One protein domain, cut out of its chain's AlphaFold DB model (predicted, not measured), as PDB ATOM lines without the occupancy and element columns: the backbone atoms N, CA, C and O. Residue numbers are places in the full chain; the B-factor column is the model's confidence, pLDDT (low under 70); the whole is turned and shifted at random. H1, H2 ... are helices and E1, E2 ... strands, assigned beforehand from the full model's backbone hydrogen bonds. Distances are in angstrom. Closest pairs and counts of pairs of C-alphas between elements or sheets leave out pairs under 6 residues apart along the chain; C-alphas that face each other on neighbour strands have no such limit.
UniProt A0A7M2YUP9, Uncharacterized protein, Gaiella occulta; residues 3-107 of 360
ATOM      1  N   VAL A   3       5.522  19.132  19.248       87.75
ATOM      2  CA  VAL A   3       5.321  18.166  20.347       87.75
ATOM      3  C   VAL A   3       5.402  16.736  19.813       87.75
ATOM      4  O   VAL A   3       4.773  16.413  18.806       87.75
ATOM      5  N   PHE A   4       6.125  15.858  20.507       91.31
ATOM      6  CA  PHE A   4       6.218  14.441  20.164       91.31
ATOM      7  C   PHE A   4       6.332  13.527  21.385       91.31
ATOM      8  O   PHE A   4       6.836  13.922  22.436       91.31
ATOM      9  N   ASP A   5       5.923  12.272  21.189       93.12
ATOM     10  CA  ASP A   5       6.139  11.169  22.129       93.12
ATOM     11  C   ASP A   5       7.547  10.576  21.908       93.12
ATOM     12  O   ASP A   5       7.790   9.959  20.857       93.12
ATOM     13  N   PRO A   6       8.487  10.736  22.862       95.81
ATOM     14  CA  PRO A   6       9.842  10.216  22.720       95.81
ATOM     15  C   PRO A   6       9.897   8.684  22.669       95.81
ATOM     16  O   PRO A   6      10.747   8.141  21.962       95.81
ATOM     17  N   GLU A   7       8.980   7.973  23.328       94.75
ATOM     18  CA  GLU A   7       8.911   6.509  23.278       94.75
ATOM     19  C   GLU A   7       8.432   6.028  21.909       94.75
ATOM     20  O   GLU A   7       8.960   5.058  21.355       94.75
ATOM     21  N   ARG A   8       7.451   6.718  21.313       93.25
ATOM     22  CA  ARG A   8       7.008   6.421  19.943       93.25
ATOM     23  C   ARG A   8       8.132   6.632  18.941       93.25
ATOM     24  O   ARG A   8       8.344   5.764  18.095       93.25
ATOM     25  N   VAL A   9       8.861   7.741  19.049       95.56
ATOM     26  CA  VAL A   9      10.014   8.007  18.179       95.56
ATOM     27  C   VAL A   9      11.109   6.959  18.392       95.56
ATOM     28  O   VAL A   9      11.630   6.436  17.411       95.56
ATOM     29  N   ALA A  10      11.407   6.574  19.637       95.31
ATOM     30  CA  ALA A  10      12.380   5.521  19.930       95.31
ATOM     31  C   ALA A  10      11.999   4.177  19.282       95.31
ATOM     32  O   ALA A  10      12.852   3.521  18.684       95.31
ATOM     33  N   ARG A  11      10.712   3.793  19.306       94.19
ATOM     34  CA  ARG A  11      10.221   2.590  18.603       94.19
ATOM     35  C   ARG A  11      10.418   2.673  17.088       94.19
ATOM     36  O   ARG A  11      10.799   1.680  16.475       94.19
ATOM     37  N   VAL A  12      10.176   3.839  16.484       94.75
ATOM     38  CA  VAL A  12      10.404   4.061  15.044       94.75
ATOM     39  C   VAL A  12      11.890   3.964  14.705       94.75
ATOM     40  O   VAL A  12      12.253   3.305  13.734       94.75
ATOM     41  N   LEU A  13      12.759   4.568  15.515       95.69
ATOM     42  CA  LEU A  13      14.209   4.489  15.329       95.69
ATOM     43  C   LEU A  13      14.756   3.071  15.537       95.69
ATOM     44  O   LEU A  13      15.732   2.700  14.893       95.69
ATOM     45  N   GLY A  14      14.096   2.243  16.351       94.56
ATOM     46  CA  GLY A  14      14.453   0.834  16.536       94.56
ATOM     47  C   GLY A  14      14.423  -0.008  15.253       94.56
ATOM     48  O   GLY A  14      15.060  -1.056  15.205       94.56
ATOM     49  N   VAL A  15      13.731   0.451  14.202       94.25
ATOM     50  CA  VAL A  15      13.710  -0.196  12.875       94.25
ATOM     51  C   VAL A  15      14.453   0.606  11.794       94.25
ATOM     52  O   VAL A  15      14.338   0.279  10.616       94.25
ATOM     53  N   LEU A  16      15.188   1.654  12.186       95.62
ATOM     54  CA  LEU A  16      15.976   2.544  11.320       95.62
ATOM     55  C   LEU A  16      17.375   2.745  11.941       95.62
ATOM     56  O   LEU A  16      17.671   3.820  12.474       95.62
ATOM     57  N   PRO A  17      18.214   1.695  11.983       95.19
ATOM     58  CA  PRO A  17      19.422   1.676  12.804       95.19
ATOM     59  C   PRO A  17      20.481   2.701  12.377       95.19
ATOM     60  O   PRO A  17      21.175   3.248  13.237       95.19
ATOM     61  N   ALA A  18      20.606   2.998  11.082       95.12
ATOM     62  CA  ALA A  18      21.585   3.967  10.601       95.12
ATOM     63  C   ALA A  18      21.145   5.399  10.934       95.12
ATOM     64  O   ALA A  18      21.950   6.206  11.404       95.12
ATOM     65  N   LEU A  19      19.853   5.703  10.789       94.06
ATOM     66  CA  LEU A  19      19.286   6.974  11.228       94.06
ATOM     67  C   LEU A  19      19.369   7.126  12.751       94.06
ATOM     68  O   LEU A  19      19.731   8.198  13.237       94.06
ATOM     69  N   ALA A  20      19.083   6.061  13.503       94.12
ATOM     70  CA  ALA A  20      19.197   6.047  14.958       94.12
ATOM     71  C   ALA A  20      20.625   6.375  15.414       94.12
ATOM     72  O   ALA A  20      20.800   7.217  16.289       94.12
ATOM     73  N   ALA A  21      21.646   5.796  14.771       93.50
ATOM     74  CA  ALA A  21      23.052   6.070  15.076       93.50
ATOM     75  C   ALA A  21      23.459   7.536  14.828       93.50
ATOM     76  O   ALA A  21      24.393   8.045  15.447       93.50
ATOM     77  N   LEU A  22      22.759   8.232  13.927       90.88
ATOM     78  CA  LEU A  22      22.997   9.646  13.647       90.88
ATOM     79  C   LEU A  22      22.243  10.599  14.588       90.88
ATOM     80  O   LEU A  22      22.506  11.810  14.551       90.88
ATOM     81  N   LEU A  23      21.301  10.101  15.385       91.19
ATOM     82  CA  LEU A  23      20.486  10.885  16.307       91.19
ATOM     83  C   LEU A  23      20.876  10.594  17.759       91.19
ATOM     84  O   LEU A  23      21.477   9.577  18.086       91.19
ATOM     85  N   ARG A  24      20.571  11.540  18.649       86.19
ATOM     86  CA  ARG A  24      20.669  11.314  20.098       86.19
ATOM     87  C   ARG A  24      19.409  10.588  20.574       86.19
ATOM     88  O   ARG A  24      18.429  10.530  19.834       86.19
ATOM     89  N   ASP A  25      19.428  10.083  21.809       91.50
ATOM     90  CA  ASP A  25      18.234   9.518  22.447       91.50
ATOM     91  C   ASP A  25      17.061  10.523  22.362       91.50
ATOM     92  O   ASP A  25      17.203  11.649  22.860       91.50
ATOM     93  N   PRO A  26      15.910  10.154  21.759       94.06
ATOM     94  CA  PRO A  26      14.725  11.008  21.682       94.06
ATOM     95  C   PRO A  26      14.245  11.530  23.039       94.06
ATOM     96  O   PRO A  26      13.674  12.617  23.109       94.06
ATOM     97  N   ARG A  27      14.504  10.805  24.135       94.00
ATOM     98  CA  ARG A  27      14.162  11.242  25.501       94.00
ATOM     99  C   ARG A  27      14.972  12.451  25.964       94.00
ATOM    100  O   ARG A  27      14.544  13.159  26.871       94.00
ATOM    101  N   ALA A  28      16.125  12.694  25.346       92.94
ATOM    102  CA  ALA A  28      16.994  13.834  25.614       92.94
ATOM    103  C   ALA A  28      16.836  14.964  24.579       92.94
ATOM    104  O   ALA A  28      17.495  15.997  24.689       92.94
ATOM    105  N   GLU A  29      15.989  14.790  23.562       94.31
ATOM    106  CA  GLU A  29      15.799  15.775  22.497       94.31
ATOM    107  C   GLU A  29      14.931  16.949  22.964       94.31
ATOM    108  O   GLU A  29      13.846  16.755  23.508       94.31
ATOM    109  N   GLY A  30      15.373  18.180  22.703       91.75
ATOM    110  CA  GLY A  30      14.582  19.372  23.002       91.75
ATOM    111  C   GLY A  30      14.234  19.514  24.490       91.75
ATOM    112  O   GLY A  30      15.028  19.129  25.350       91.75
ATOM    113  N   ARG A  31      13.053  20.055  24.811       93.50
ATOM    114  CA  ARG A  31      12.592  20.279  26.199       93.50
ATOM    115  C   ARG A  31      11.328  19.471  26.533       93.50
ATOM    116  O   ARG A  31      10.585  19.153  25.611       93.50
ATOM    117  N   PRO A  32      11.052  19.147  27.809       93.88
ATOM    118  CA  PRO A  32       9.768  18.565  28.206       93.88
ATOM    119  C   PRO A  32       8.590  19.488  27.863       93.88
ATOM    120  O   PRO A  32       8.731  20.716  27.914       93.88
ATOM    121  N   SER A  33       7.451  18.890  27.514       90.31
ATOM    122  CA  SER A  33       6.163  19.581  27.427       90.31
ATOM    123  C   SER A  33       5.667  19.938  28.832       90.31
ATOM    124  O   SER A  33       5.848  19.164  29.771       90.31
ATOM    125  N   ALA A  34       5.093  21.131  28.982       87.31
ATOM    126  CA  ALA A  34       4.497  21.588  30.234       87.31
ATOM    127  C   ALA A  34       3.047  21.105  30.399       87.31
ATOM    128  O   ALA A  34       2.553  21.055  31.522       87.31
ATOM    129  N   VAL A  35       2.374  20.757  29.294       83.12
ATOM    130  CA  VAL A  35       0.948  20.388  29.279       83.12
ATOM    131  C   VAL A  35       0.729  18.893  29.062       83.12
ATOM    132  O   VAL A  35      -0.166  18.305  29.665       83.12
ATOM    133  N   PHE A  36       1.539  18.257  28.219       85.25
ATOM    134  CA  PHE A  36       1.394  16.855  27.845       85.25
ATOM    135  C   PHE A  36       2.451  16.003  28.544       85.25
ATOM    136  O   PHE A  36       3.617  15.968  28.142       85.25
ATOM    137  N   ASP A  37       2.025  15.295  29.590       89.12
ATOM    138  CA  ASP A  37       2.914  14.453  30.386       89.12
ATOM    139  C   ASP A  37       3.657  13.416  29.523       89.12
ATOM    140  O   ASP A  37       3.106  12.822  28.593       89.12
ATOM    141  N   GLY A  38       4.949  13.245  29.802       90.31
ATOM    142  CA  GLY A  38       5.856  12.377  29.044       90.31
ATOM    143  C   GLY A  38       6.240  12.857  27.633       90.31
ATOM    144  O   GLY A  38       7.146  12.273  27.034       90.31
ATOM    145  N   MET A  39       5.623  13.916  27.096       93.81
ATOM    146  CA  MET A  39       5.927  14.440  25.759       93.81
ATOM    147  C   MET A  39       7.088  15.443  25.777       93.81
ATOM    148  O   MET A  39       7.449  16.028  26.804       93.81
ATOM    149  N   ARG A  40       7.685  15.673  24.604       94.38
ATOM    150  CA  ARG A  40       8.793  16.620  24.415       94.38
ATOM    151  C   ARG A  40       8.559  17.545  23.229       94.38
ATOM    152  O   ARG A  40       7.790  17.238  22.327       94.38
ATOM    153  N   LEU A  41       9.251  18.676  23.238       91.50
ATOM    154  CA  LEU A  41       9.170  19.759  22.267       91.50
ATOM    155  C   LEU A  41      10.510  19.939  21.561       91.50
ATOM    156  O   LEU A  41      11.532  20.117  22.225       91.50
ATOM    157  N   THR A  42      10.511  19.966  20.230       91.06
ATOM    158  CA  THR A  42      11.703  20.270  19.420       91.06
ATOM    159  C   THR A  42      11.356  21.134  18.213       91.06
ATOM    160  O   THR A  42      10.236  21.105  17.709       91.06
ATOM    161  N   ASP A  43      12.321  21.909  17.726       87.12
ATOM    162  CA  ASP A  43      12.192  22.651  16.469       87.12
ATOM    163  C   ASP A  43      12.696  21.857  15.260       87.12
ATOM    164  O   ASP A  43      12.515  22.292  14.128       87.12
ATOM    165  N   ARG A  44      13.315  20.689  15.466       89.81
ATOM    166  CA  ARG A  44      13.892  19.888  14.380       89.81
ATOM    167  C   ARG A  44      12.792  19.238  13.542       89.81
ATOM    168  O   ARG A  44      12.069  18.358  14.014       89.81
ATOM    169  N   ALA A  45      12.722  19.602  12.264       87.31
ATOM    170  CA  ALA A  45      11.684  19.152  11.338       87.31
ATOM    171  C   ALA A  45      11.668  17.623  11.141       87.31
ATOM    172  O   ALA A  45      10.601  17.035  10.974       87.31
ATOM    173  N   LEU A  46      12.823  16.955  11.258       91.38
ATOM    174  CA  LEU A  46      12.922  15.493  11.189       91.38
ATOM    175  C   LEU A  46      12.028  14.779  12.218       91.38
ATOM    176  O   LEU A  46      11.474  13.721  11.919       91.38
ATOM    177  N   TYR A  47      11.834  15.354  13.409       92.50
ATOM    178  CA  TYR A  47      10.967  14.748  14.424       92.50
ATOM    179  C   TYR A  47       9.486  14.809  14.042       92.50
ATOM    180  O   TYR A  47       8.741  13.910  14.427       92.50
ATOM    181  N   ARG A  48       9.070  15.768  13.198       86.38
ATOM    182  CA  ARG A  48       7.715  15.784  12.616       86.38
ATOM    183  C   ARG A  48       7.471  14.530  11.779       86.38
ATOM    184  O   ARG A  48       6.403  13.928  11.860       86.38
ATOM    185  N   LEU A  49       8.481  14.109  11.016       88.31
ATOM    186  CA  LEU A  49       8.429  12.894  10.207       88.31
ATOM    187  C   LEU A  49       8.432  11.632  11.087       88.31
ATOM    188  O   LEU A  49       7.587  10.755  10.913       88.31
ATOM    189  N   LEU A  50       9.341  11.567  12.067       92.00
ATOM    190  CA  LEU A  50       9.481  10.427  12.985       92.00
ATOM    191  C   LEU A  50       8.243  10.190  13.862       92.00
ATOM    192  O   LEU A  50       7.943   9.047  14.201       92.00
ATOM    193  N   ALA A  51       7.517  11.247  14.218       88.88
ATOM    194  CA  ALA A  51       6.313  11.164  15.038       88.88
ATOM    195  C   ALA A  51       5.044  10.788  14.248       88.88
ATOM    196  O   ALA A  51       4.052  10.375  14.853       88.88
ATOM    197  N   ASN A  52       5.076  10.858  12.911       83.62
ATOM    198  CA  ASN A  52       3.930  10.581  12.036       83.62
ATOM    199  C   ASN A  52       4.118   9.352  11.109       83.62
ATOM    200  O   ASN A  52       3.766   9.405   9.928       83.62
ATOM    201  N   PRO A  53       4.621   8.200  11.600       80.00
ATOM    202  CA  PRO A  53       4.905   7.035  10.763       80.00
ATOM    203  C   PRO A  53       3.638   6.281  10.326       80.00
ATOM    204  O   PRO A  53       3.736   5.247   9.678       80.00
ATOM    205  N   HIS A  54       2.427   6.694  10.696       80.06
ATOM    206  CA  HIS A  54       1.220   5.993  10.236       80.06
ATOM    207  C   HIS A  54       0.982   6.209   8.736       80.06
ATOM    208  O   HIS A  54       0.530   5.289   8.051       80.06
ATOM    209  N   TYR A  55       1.393   7.357   8.192       76.50
ATOM    210  CA  TYR A  55       1.320   7.625   6.761       76.50
ATOM    211  C   TYR A  55       2.348   6.785   5.977       76.50
ATOM    212  O   TYR A  55       3.548   6.870   6.262       76.50
ATOM    213  N   PRO A  56       1.923   5.978   4.979       76.31
ATOM    214  CA  PRO A  56       2.831   5.142   4.192       76.31
ATOM    215  C   PRO A  56       3.983   5.935   3.570       76.31
ATOM    216  O   PRO A  56       5.138   5.615   3.825       76.31
ATOM    217  N   HIS A  57       3.686   7.030   2.870       71.12
ATOM    218  CA  HIS A  57       4.695   7.854   2.200       71.12
ATOM    219  C   HIS A  57       5.744   8.447   3.164       71.12
ATOM    220  O   HIS A  57       6.912   8.553   2.808       71.12
ATOM    221  N   LEU A  58       5.373   8.770   4.411       83.00
ATOM    222  CA  LEU A  58       6.326   9.261   5.417       83.00
ATOM    223  C   LEU A  58       7.243   8.149   5.941       83.00
ATOM    224  O   LEU A  58       8.445   8.363   6.100       83.00
ATOM    225  N   ARG A  59       6.715   6.932   6.146       84.81
ATOM    226  CA  ARG A  59       7.553   5.751   6.442       84.81
ATOM    227  C   ARG A  59       8.522   5.454   5.316       84.81
ATOM    228  O   ARG A  59       9.630   4.985   5.560       84.81
ATOM    229  N   GLU A  60       8.085   5.660   4.086       80.69
ATOM    230  CA  GLU A  60       8.928   5.496   2.915       80.69
ATOM    231  C   GLU A  60      10.090   6.474   2.912       80.69
ATOM    232  O   GLU A  60      11.232   6.015   2.843       80.69
ATOM    233  N   SER A  61       9.823   7.761   3.136       86.12
ATOM    234  CA  SER A  61      10.876   8.762   3.297       86.12
ATOM    235  C   SER A  61      11.853   8.409   4.422       86.12
ATOM    236  O   SER A  61      13.058   8.475   4.221       86.12
ATOM    237  N   LEU A  62      11.360   7.960   5.583       91.50
ATOM    238  CA  LEU A  62      12.217   7.553   6.707       91.50
ATOM    239  C   LEU A  62      13.162   6.399   6.363       91.50
ATOM    240  O   LEU A  62      14.321   6.427   6.769       91.50
ATOM    241  N   ARG A  63      12.692   5.399   5.609       90.56
ATOM    242  CA  ARG A  63      13.564   4.300   5.170       90.56
ATOM    243  C   ARG A  63      14.596   4.762   4.139       90.56
ATOM    244  O   ARG A  63      15.700   4.245   4.171       90.56
ATOM    245  N   GLY A  64      14.261   5.719   3.270       89.19
ATOM    246  CA  GLY A  64      15.233   6.296   2.335       89.19
ATOM    247  C   GLY A  64      16.331   7.084   3.055       89.19
ATOM    248  O   GLY A  64      17.511   6.908   2.776       89.19
ATOM    249  N   ILE A  65      15.963   7.871   4.073       92.56
ATOM    250  CA  ILE A  65      16.934   8.551   4.948       92.56
ATOM    251  C   ILE A  65      17.855   7.530   5.635       92.56
ATOM    252  O   ILE A  65      19.067   7.731   5.682       92.56
ATOM    253  N   ASP A  66      17.293   6.442   6.169       94.31
ATOM    254  CA  ASP A  66      18.061   5.378   6.824       94.31
ATOM    255  C   ASP A  66      19.009   4.663   5.849       94.31
ATOM    256  O   ASP A  66      20.180   4.475   6.167       94.31
ATOM    257  N   ALA A  67      18.553   4.352   4.633       91.50
ATOM    258  CA  ALA A  67      19.383   3.751   3.592       91.50
ATOM    259  C   ALA A  67      20.529   4.679   3.154       91.50
ATOM    260  O   ALA A  67      21.675   4.237   3.067       91.50
ATOM    261  N   ALA A  68      20.258   5.974   2.962       91.25
ATOM    262  CA  ALA A  68      21.290   6.966   2.668       91.25
ATOM    263  C   ALA A  68      22.327   7.065   3.802       91.25
ATOM    264  O   ALA A  68      23.533   7.096   3.549       91.25
ATOM    265  N   ALA A  69      21.874   7.058   5.060       92.69
ATOM    266  CA  ALA A  69      22.758   7.026   6.224       92.69
ATOM    267  C   ALA A  69      23.603   5.740   6.275       92.69
ATOM    268  O   ALA A  69      24.804   5.806   6.540       92.69
ATOM    269  N   ALA A  70      23.006   4.581   5.977       92.31
ATOM    270  CA  ALA A  70      23.699   3.295   5.911       92.31
ATOM    271  C   ALA A  70      24.748   3.258   4.785       92.31
ATOM    272  O   ALA A  70      25.813   2.670   4.960       92.31
ATOM    273  N   GLY A  71      24.482   3.951   3.674       87.44
ATOM    274  CA  GLY A  71      25.431   4.193   2.584       87.44
ATOM    275  C   GLY A  71      26.564   5.170   2.928       87.44
ATOM    276  O   GLY A  71      27.401   5.452   2.076       87.44
ATOM    277  N   GLY A  72      26.619   5.690   4.160       85.81
ATOM    278  CA  GLY A  72      27.708   6.537   4.650       85.81
ATOM    279  C   GLY A  72      27.467   8.045   4.533       85.81
ATOM    280  O   GLY A  72      28.357   8.831   4.881       85.81
ATOM    281  N   LEU A  73      26.280   8.491   4.099       87.50
ATOM    282  CA  LEU A  73      25.960   9.918   4.083       87.50
ATOM    283  C   LEU A  73      25.772  10.449   5.512       87.50
ATOM    284  O   LEU A  73      25.017   9.917   6.323       87.50
ATOM    285  N   LYS A  74      26.435  11.569   5.825       83.25
ATOM    286  CA  LYS A  74      26.416  12.168   7.175       83.25
ATOM    287  C   LYS A  74      25.152  12.981   7.488       83.25
ATOM    288  O   LYS A  74      24.955  13.334   8.654       83.25
ATOM    289  N   LEU A  75      24.345  13.328   6.479       87.12
ATOM    290  CA  LEU A  75      23.031  13.994   6.580       87.12
ATOM    291  C   LEU A  75      22.963  15.119   7.640       87.12
ATOM    292  O   LEU A  75      22.019  15.201   8.429       87.12
ATOM    293  N   LYS A  76      24.007  15.950   7.769       88.56
ATOM    294  CA  LYS A  76      24.122  16.920   8.876       88.56
ATOM    295  C   LYS A  76      23.051  18.003   8.763       88.56
ATOM    296  O   LYS A  76      22.442  18.377   9.762       88.56
ATOM    297  N   GLU A  77      22.832  18.484   7.555       86.88
ATOM    298  CA  GLU A  77      21.907  19.553   7.222       86.88
ATOM    299  C   GLU A  77      20.458  19.096   7.435       86.88
ATOM    300  O   GLU A  77      19.722  19.735   8.185       86.88
ATOM    301  N   LEU A  78      20.096  17.917   6.911       88.81
ATOM    302  CA  LEU A  78      18.792  17.283   7.140       88.81
ATOM    303  C   LEU A  78      18.480  17.123   8.632       88.81
ATOM    304  O   LEU A  78      17.381  17.437   9.084       88.81
ATOM    305  N   ARG A  79      19.458  16.653   9.416       90.75
ATOM    306  CA  ARG A  79      19.280  16.431  10.856       90.75
ATOM    307  C   ARG A  79      19.028  17.722  11.618       90.75
ATOM    308  O   ARG A  79      18.296  17.676  12.604       90.75
ATOM    309  N   ASN A  80      19.642  18.828  11.217       88.75
ATOM    310  CA  ASN A  80      19.588  20.088  11.958       88.75
ATOM    311  C   ASN A  80      18.556  21.077  11.401       88.75
ATOM    312  O   ASN A  80      18.356  22.134  11.995       88.75
ATOM    313  N   ALA A  81      17.899  20.749  10.287       85.81
ATOM    314  CA  ALA A  81      16.877  21.599   9.701       85.81
ATOM    315  C   ALA A  81      15.688  21.779  10.655       85.81
ATOM    316  O   ALA A  81      15.115  20.818  11.175       85.81
ATOM    317  N   ASN A  82      15.318  23.038  10.861       81.94
ATOM    318  CA  ASN A  82      14.194  23.465  11.689       81.94
ATOM    319  C   ASN A  82      13.033  24.036  10.862       81.94
ATOM    320  O   ASN A  82      11.875  23.925  11.257       81.94
ATOM    321  N   LEU A  83      13.342  24.603   9.695       72.81
ATOM    322  CA  LEU A  83      12.365  25.096   8.732       72.81
ATOM    323  C   LEU A  83      11.976  23.999   7.743       72.81
ATOM    324  O   LEU A  83      12.836  23.258   7.251       72.81
ATOM    325  N   ARG A  84      10.684  23.937   7.415       74.12
ATOM    326  CA  ARG A  84      10.102  22.947   6.504       74.12
ATOM    327  C   ARG A  84      10.735  22.987   5.115       74.12
ATOM    328  O   ARG A  84      11.165  21.942   4.633       74.12
ATOM    329  N   GLY A  85      10.909  24.175   4.537       68.06
ATOM    330  CA  GLY A  85      11.533  24.328   3.218       68.06
ATOM    331  C   GLY A  85      12.989  23.841   3.172       68.06
ATOM    332  O   GLY A  85      13.394  23.151   2.238       68.06
ATOM    333  N   HIS A  86      13.781  24.123   4.214       74.38
ATOM    334  CA  HIS A  86      15.154  23.608   4.325       74.38
ATOM    335  C   HIS A  86      15.170  22.087   4.467       74.38
ATOM    336  O   HIS A  86      15.911  21.403   3.765       74.38
ATOM    337  N   PHE A  87      14.326  21.561   5.357       81.12
ATOM    338  CA  PHE A  87      14.192  20.128   5.570       81.12
ATOM    339  C   PHE A  87      13.782  19.397   4.289       81.12
ATOM    340  O   PHE A  87      14.374  18.368   3.980       81.12
ATOM    341  N   GLY A  88      12.838  19.951   3.523       77.56
ATOM    342  CA  GLY A  88      12.413  19.422   2.230       77.56
ATOM    343  C   GLY A  88      13.574  19.282   1.249       77.56
ATOM    344  O   GLY A  88      13.783  18.196   0.719       77.56
ATOM    345  N   SER A  89      14.394  20.326   1.072       75.62
ATOM    346  CA  SER A  89      15.559  20.251   0.176       75.62
ATOM    347  C   SER A  89      16.550  19.158   0.590       75.62
ATOM    348  O   SER A  89      16.950  18.345  -0.236       75.62
ATOM    349  N   TYR A  90      16.922  19.097   1.874       83.31
ATOM    350  CA  TYR A  90      17.871  18.080   2.343       83.31
ATOM    351  C   TYR A  90      17.276  16.670   2.334       83.31
ATOM    352  O   TYR A  90      18.007  15.686   2.226       83.31
ATOM    353  N   LEU A  91      15.951  16.557   2.462       85.19
ATOM    354  CA  LEU A  91      15.250  15.287   2.328       85.19
ATOM    355  C   LEU A  91      15.401  14.751   0.910       85.19
ATOM    356  O   LEU A  91      15.719  13.576   0.763       85.19
ATOM    357  N   GLN A  92      15.247  15.593  -0.110       80.12
ATOM    358  CA  GLN A  92      15.385  15.146  -1.497       80.12
ATOM    359  C   GLN A  92      16.778  14.635  -1.817       80.12
ATOM    360  O   GLN A  92      16.912  13.619  -2.490       80.12
ATOM    361  N   GLU A  93      17.808  15.267  -1.270       84.94
ATOM    362  CA  GLU A  93      19.167  14.753  -1.386       84.94
ATOM    363  C   GLU A  93      19.288  13.327  -0.815       84.94
ATOM    364  O   GLU A  93      19.833  12.439  -1.467       84.94
ATOM    365  N   ALA A  94      18.723  13.077   0.372       87.25
ATOM    366  CA  ALA A  94      18.735  11.751   0.987       87.25
ATOM    367  C   ALA A  94      17.927  10.720   0.177       87.25
ATOM    368  O   ALA A  94      18.362   9.580   0.027       87.25
ATOM    369  N   LEU A  95      16.770  11.109  -0.365       85.62
ATOM    370  CA  LEU A  95      15.946  10.226  -1.199       85.62
ATOM    371  C   LEU A  95      16.613   9.920  -2.543       85.62
ATOM    372  O   LEU A  95      16.526   8.796  -3.034       85.62
ATOM    373  N   LEU A  96      17.311  10.894  -3.125       84.06
ATOM    374  CA  LEU A  96      18.059  10.691  -4.355       84.06
ATOM    375  C   LEU A  96      19.304   9.820  -4.115       84.06
ATOM    376  O   LEU A  96      19.618   8.954  -4.930       84.06
ATOM    377  N   ALA A  97      19.966   9.970  -2.967       87.81
ATOM    378  CA  ALA A  97      21.036   9.069  -2.556       87.81
ATOM    379  C   ALA A  97      20.541   7.619  -2.395       87.81
ATOM    380  O   ALA A  97      21.165   6.711  -2.939       87.81
ATOM    381  N   ASP A  98      19.404   7.390  -1.724       88.12
ATOM    382  CA  ASP A  98      18.757   6.066  -1.642       88.12
ATOM    383  C   ASP A  98      18.457   5.492  -3.039       88.12
ATOM    384  O   ASP A  98      18.756   4.331  -3.337       88.12
ATOM    385  N   HIS A  99      17.949   6.325  -3.950       86.12
ATOM    386  CA  HIS A  99      17.716   5.930  -5.338       86.12
ATOM    387  C   HIS A  99      18.997   5.421  -6.020       86.12
ATOM    388  O   HIS A  99      18.976   4.368  -6.655       86.12
ATOM    389  N   PHE A 100      20.138   6.084  -5.875       87.88
ATOM    390  CA  PHE A 100      21.378   5.582  -6.480       87.88
ATOM    391  C   PHE A 100      21.942   4.349  -5.748       87.88
ATOM    392  O   PHE A 100      22.361   3.387  -6.398       87.88
ATOM    393  N   LEU A 101      21.881   4.318  -4.413       88.12
ATOM    394  CA  LEU A 101      22.358   3.191  -3.600       88.12
ATOM    395  C   LEU A 101      21.601   1.892  -3.906       88.12
ATOM    396  O   LEU A 101      22.210   0.831  -4.043       88.12
ATOM    397  N   THR A 102      20.281   1.963  -4.089       85.62
ATOM    398  CA  THR A 102      19.449   0.801  -4.461       85.62
ATOM    399  C   THR A 102      19.798   0.211  -5.832       85.62
ATOM    400  O   THR A 102      19.416  -0.921  -6.127       85.62
ATOM    401  N   ARG A 103      20.579   0.930  -6.650       85.06
ATOM    402  CA  ARG A 103      21.116   0.479  -7.946       85.06
ATOM    403  C   ARG A 103      22.565   0.010  -7.869       85.06
ATOM    404  O   ARG A 103      23.205  -0.173  -8.899       85.06
ATOM    405  N   SER A 104      23.072  -0.224  -6.658       87.44
ATOM    406  CA  SER A 104      24.466  -0.618  -6.414       87.44
ATOM    407  C   SER A 104      25.485   0.414  -6.909       87.44
ATOM    408  O   SER A 104      26.625   0.061  -7.202       87.44
ATOM    409  N   LEU A 105      25.084   1.687  -7.009       89.31
ATOM    410  CA  LEU A 105      26.004   2.788  -7.269       89.31
ATOM    411  C   LEU A 105      26.589   3.260  -5.942       89.31
ATOM    412  O   LEU A 105      25.878   3.346  -4.936       89.31
ATOM    413  N   ALA A 106      27.879   3.586  -5.929       89.38
ATOM    414  CA  ALA A 106      28.475   4.207  -4.756       89.38
ATOM    415  C   ALA A 106      28.091   5.688  -4.727       89.38
ATOM    416  O   ALA A 106      28.201   6.376  -5.741       89.38
ATOM    417  N   VAL A 107      27.642   6.170  -3.569       89.69
ATOM    418  CA  VAL A 107      27.188   7.553  -3.386       89.69
ATOM    419  C   VAL A 107      27.981   8.198  -2.268       89.69
ATOM    420  O   VAL A 107      28.153   7.619  -1.196       89.69
TER     421      VAL A 107
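AT A GLANCE: This is residues 3 to 107 of the 360 residues of an uncharacterized protein of Gaiella occulta (UniProt A0A7M2YUP9). This is an elongated cluster of crossed helices: the longest helix, H6, crosses H4 toward the later residues of both, the short helix H3 sits nearest the middle, and H1, H2 and H5 pack round these three. The long unnamed stretch of residues 23 to 39, together with the short strand E1, makes one end of the long axis, and the residues after H6 make the other. The printed part has 105 residues, with six named helices and one named strand in the order H1, H2, E1, H3, H4, H5, H6; the class is mostly helix. It is compact, with a radius of gyration of the C-alphas of 13.7 A, and the C-alphas span 47 by 26 by 23 A.

IN THESE COORDINATES: H6, residues 84 to 101, is 25.3 A long and ends at C-alpha 101 at (22.358, 3.191, -3.600). H4, residues 56 to 70, is 21.0 A long and begins at C-alpha 56 at (2.831, 5.142, 4.192). H3 is residues 45 to 51, 10.3 A, and H5 residues 76 to 80, 6.3 A. H1, residues 6 to 13, 10.3 A, begins at C-alpha 6 at (9.842, 10.216, 22.720). H2 is residues 17 to 22, 8.8 A, and E1 residues 40 to 42, 6.8 A.

HOW THE PARTS SIT: H6 touches H4 at a steep tilt of 65 degrees, the same way; their closest C-alphas, those of Ala 68 and Asp 98, are 5.1 A apart. With residues 86 to 91 alone H6 touches H5, closest at the C-alphas of Leu 78 and Tyr 90, 4.9 A. H3 is the hub, touching H1, H4, H5 and H6, the last three only just, with 3 pairs of C-alphas within 8 A each. H1 and H3 stand about perpendicular at 89 degrees, with the C-alphas of Val 9 and Leu 50 closest at 5.8 A. H2 touches residues 65 to 70 of H4, closest at the C-alphas of Leu 19 and Asp 66, 4.8 A. H1 is apart from H4, H5 and H6. E1 pairs with no named strand, but residues 3 to 4 and 31 to 32 each pair antiparallel with residues 40 to 41 of E1. Every O i to N i+4 pair is within hydrogen-bond range in H1, H2, H4, H5 and H6, and 2 of 3 are in H3.

THE WHOLE: The two C-alphas farthest apart, those of Val 35 and Leu 105, are 47.7 A apart. The printed part has no cut. The link from H2 to E1, 17 residues, is long, and the other links are tight. The mean pLDDT of the printed part is 88.1, and one residue, Gly 85, is under 70.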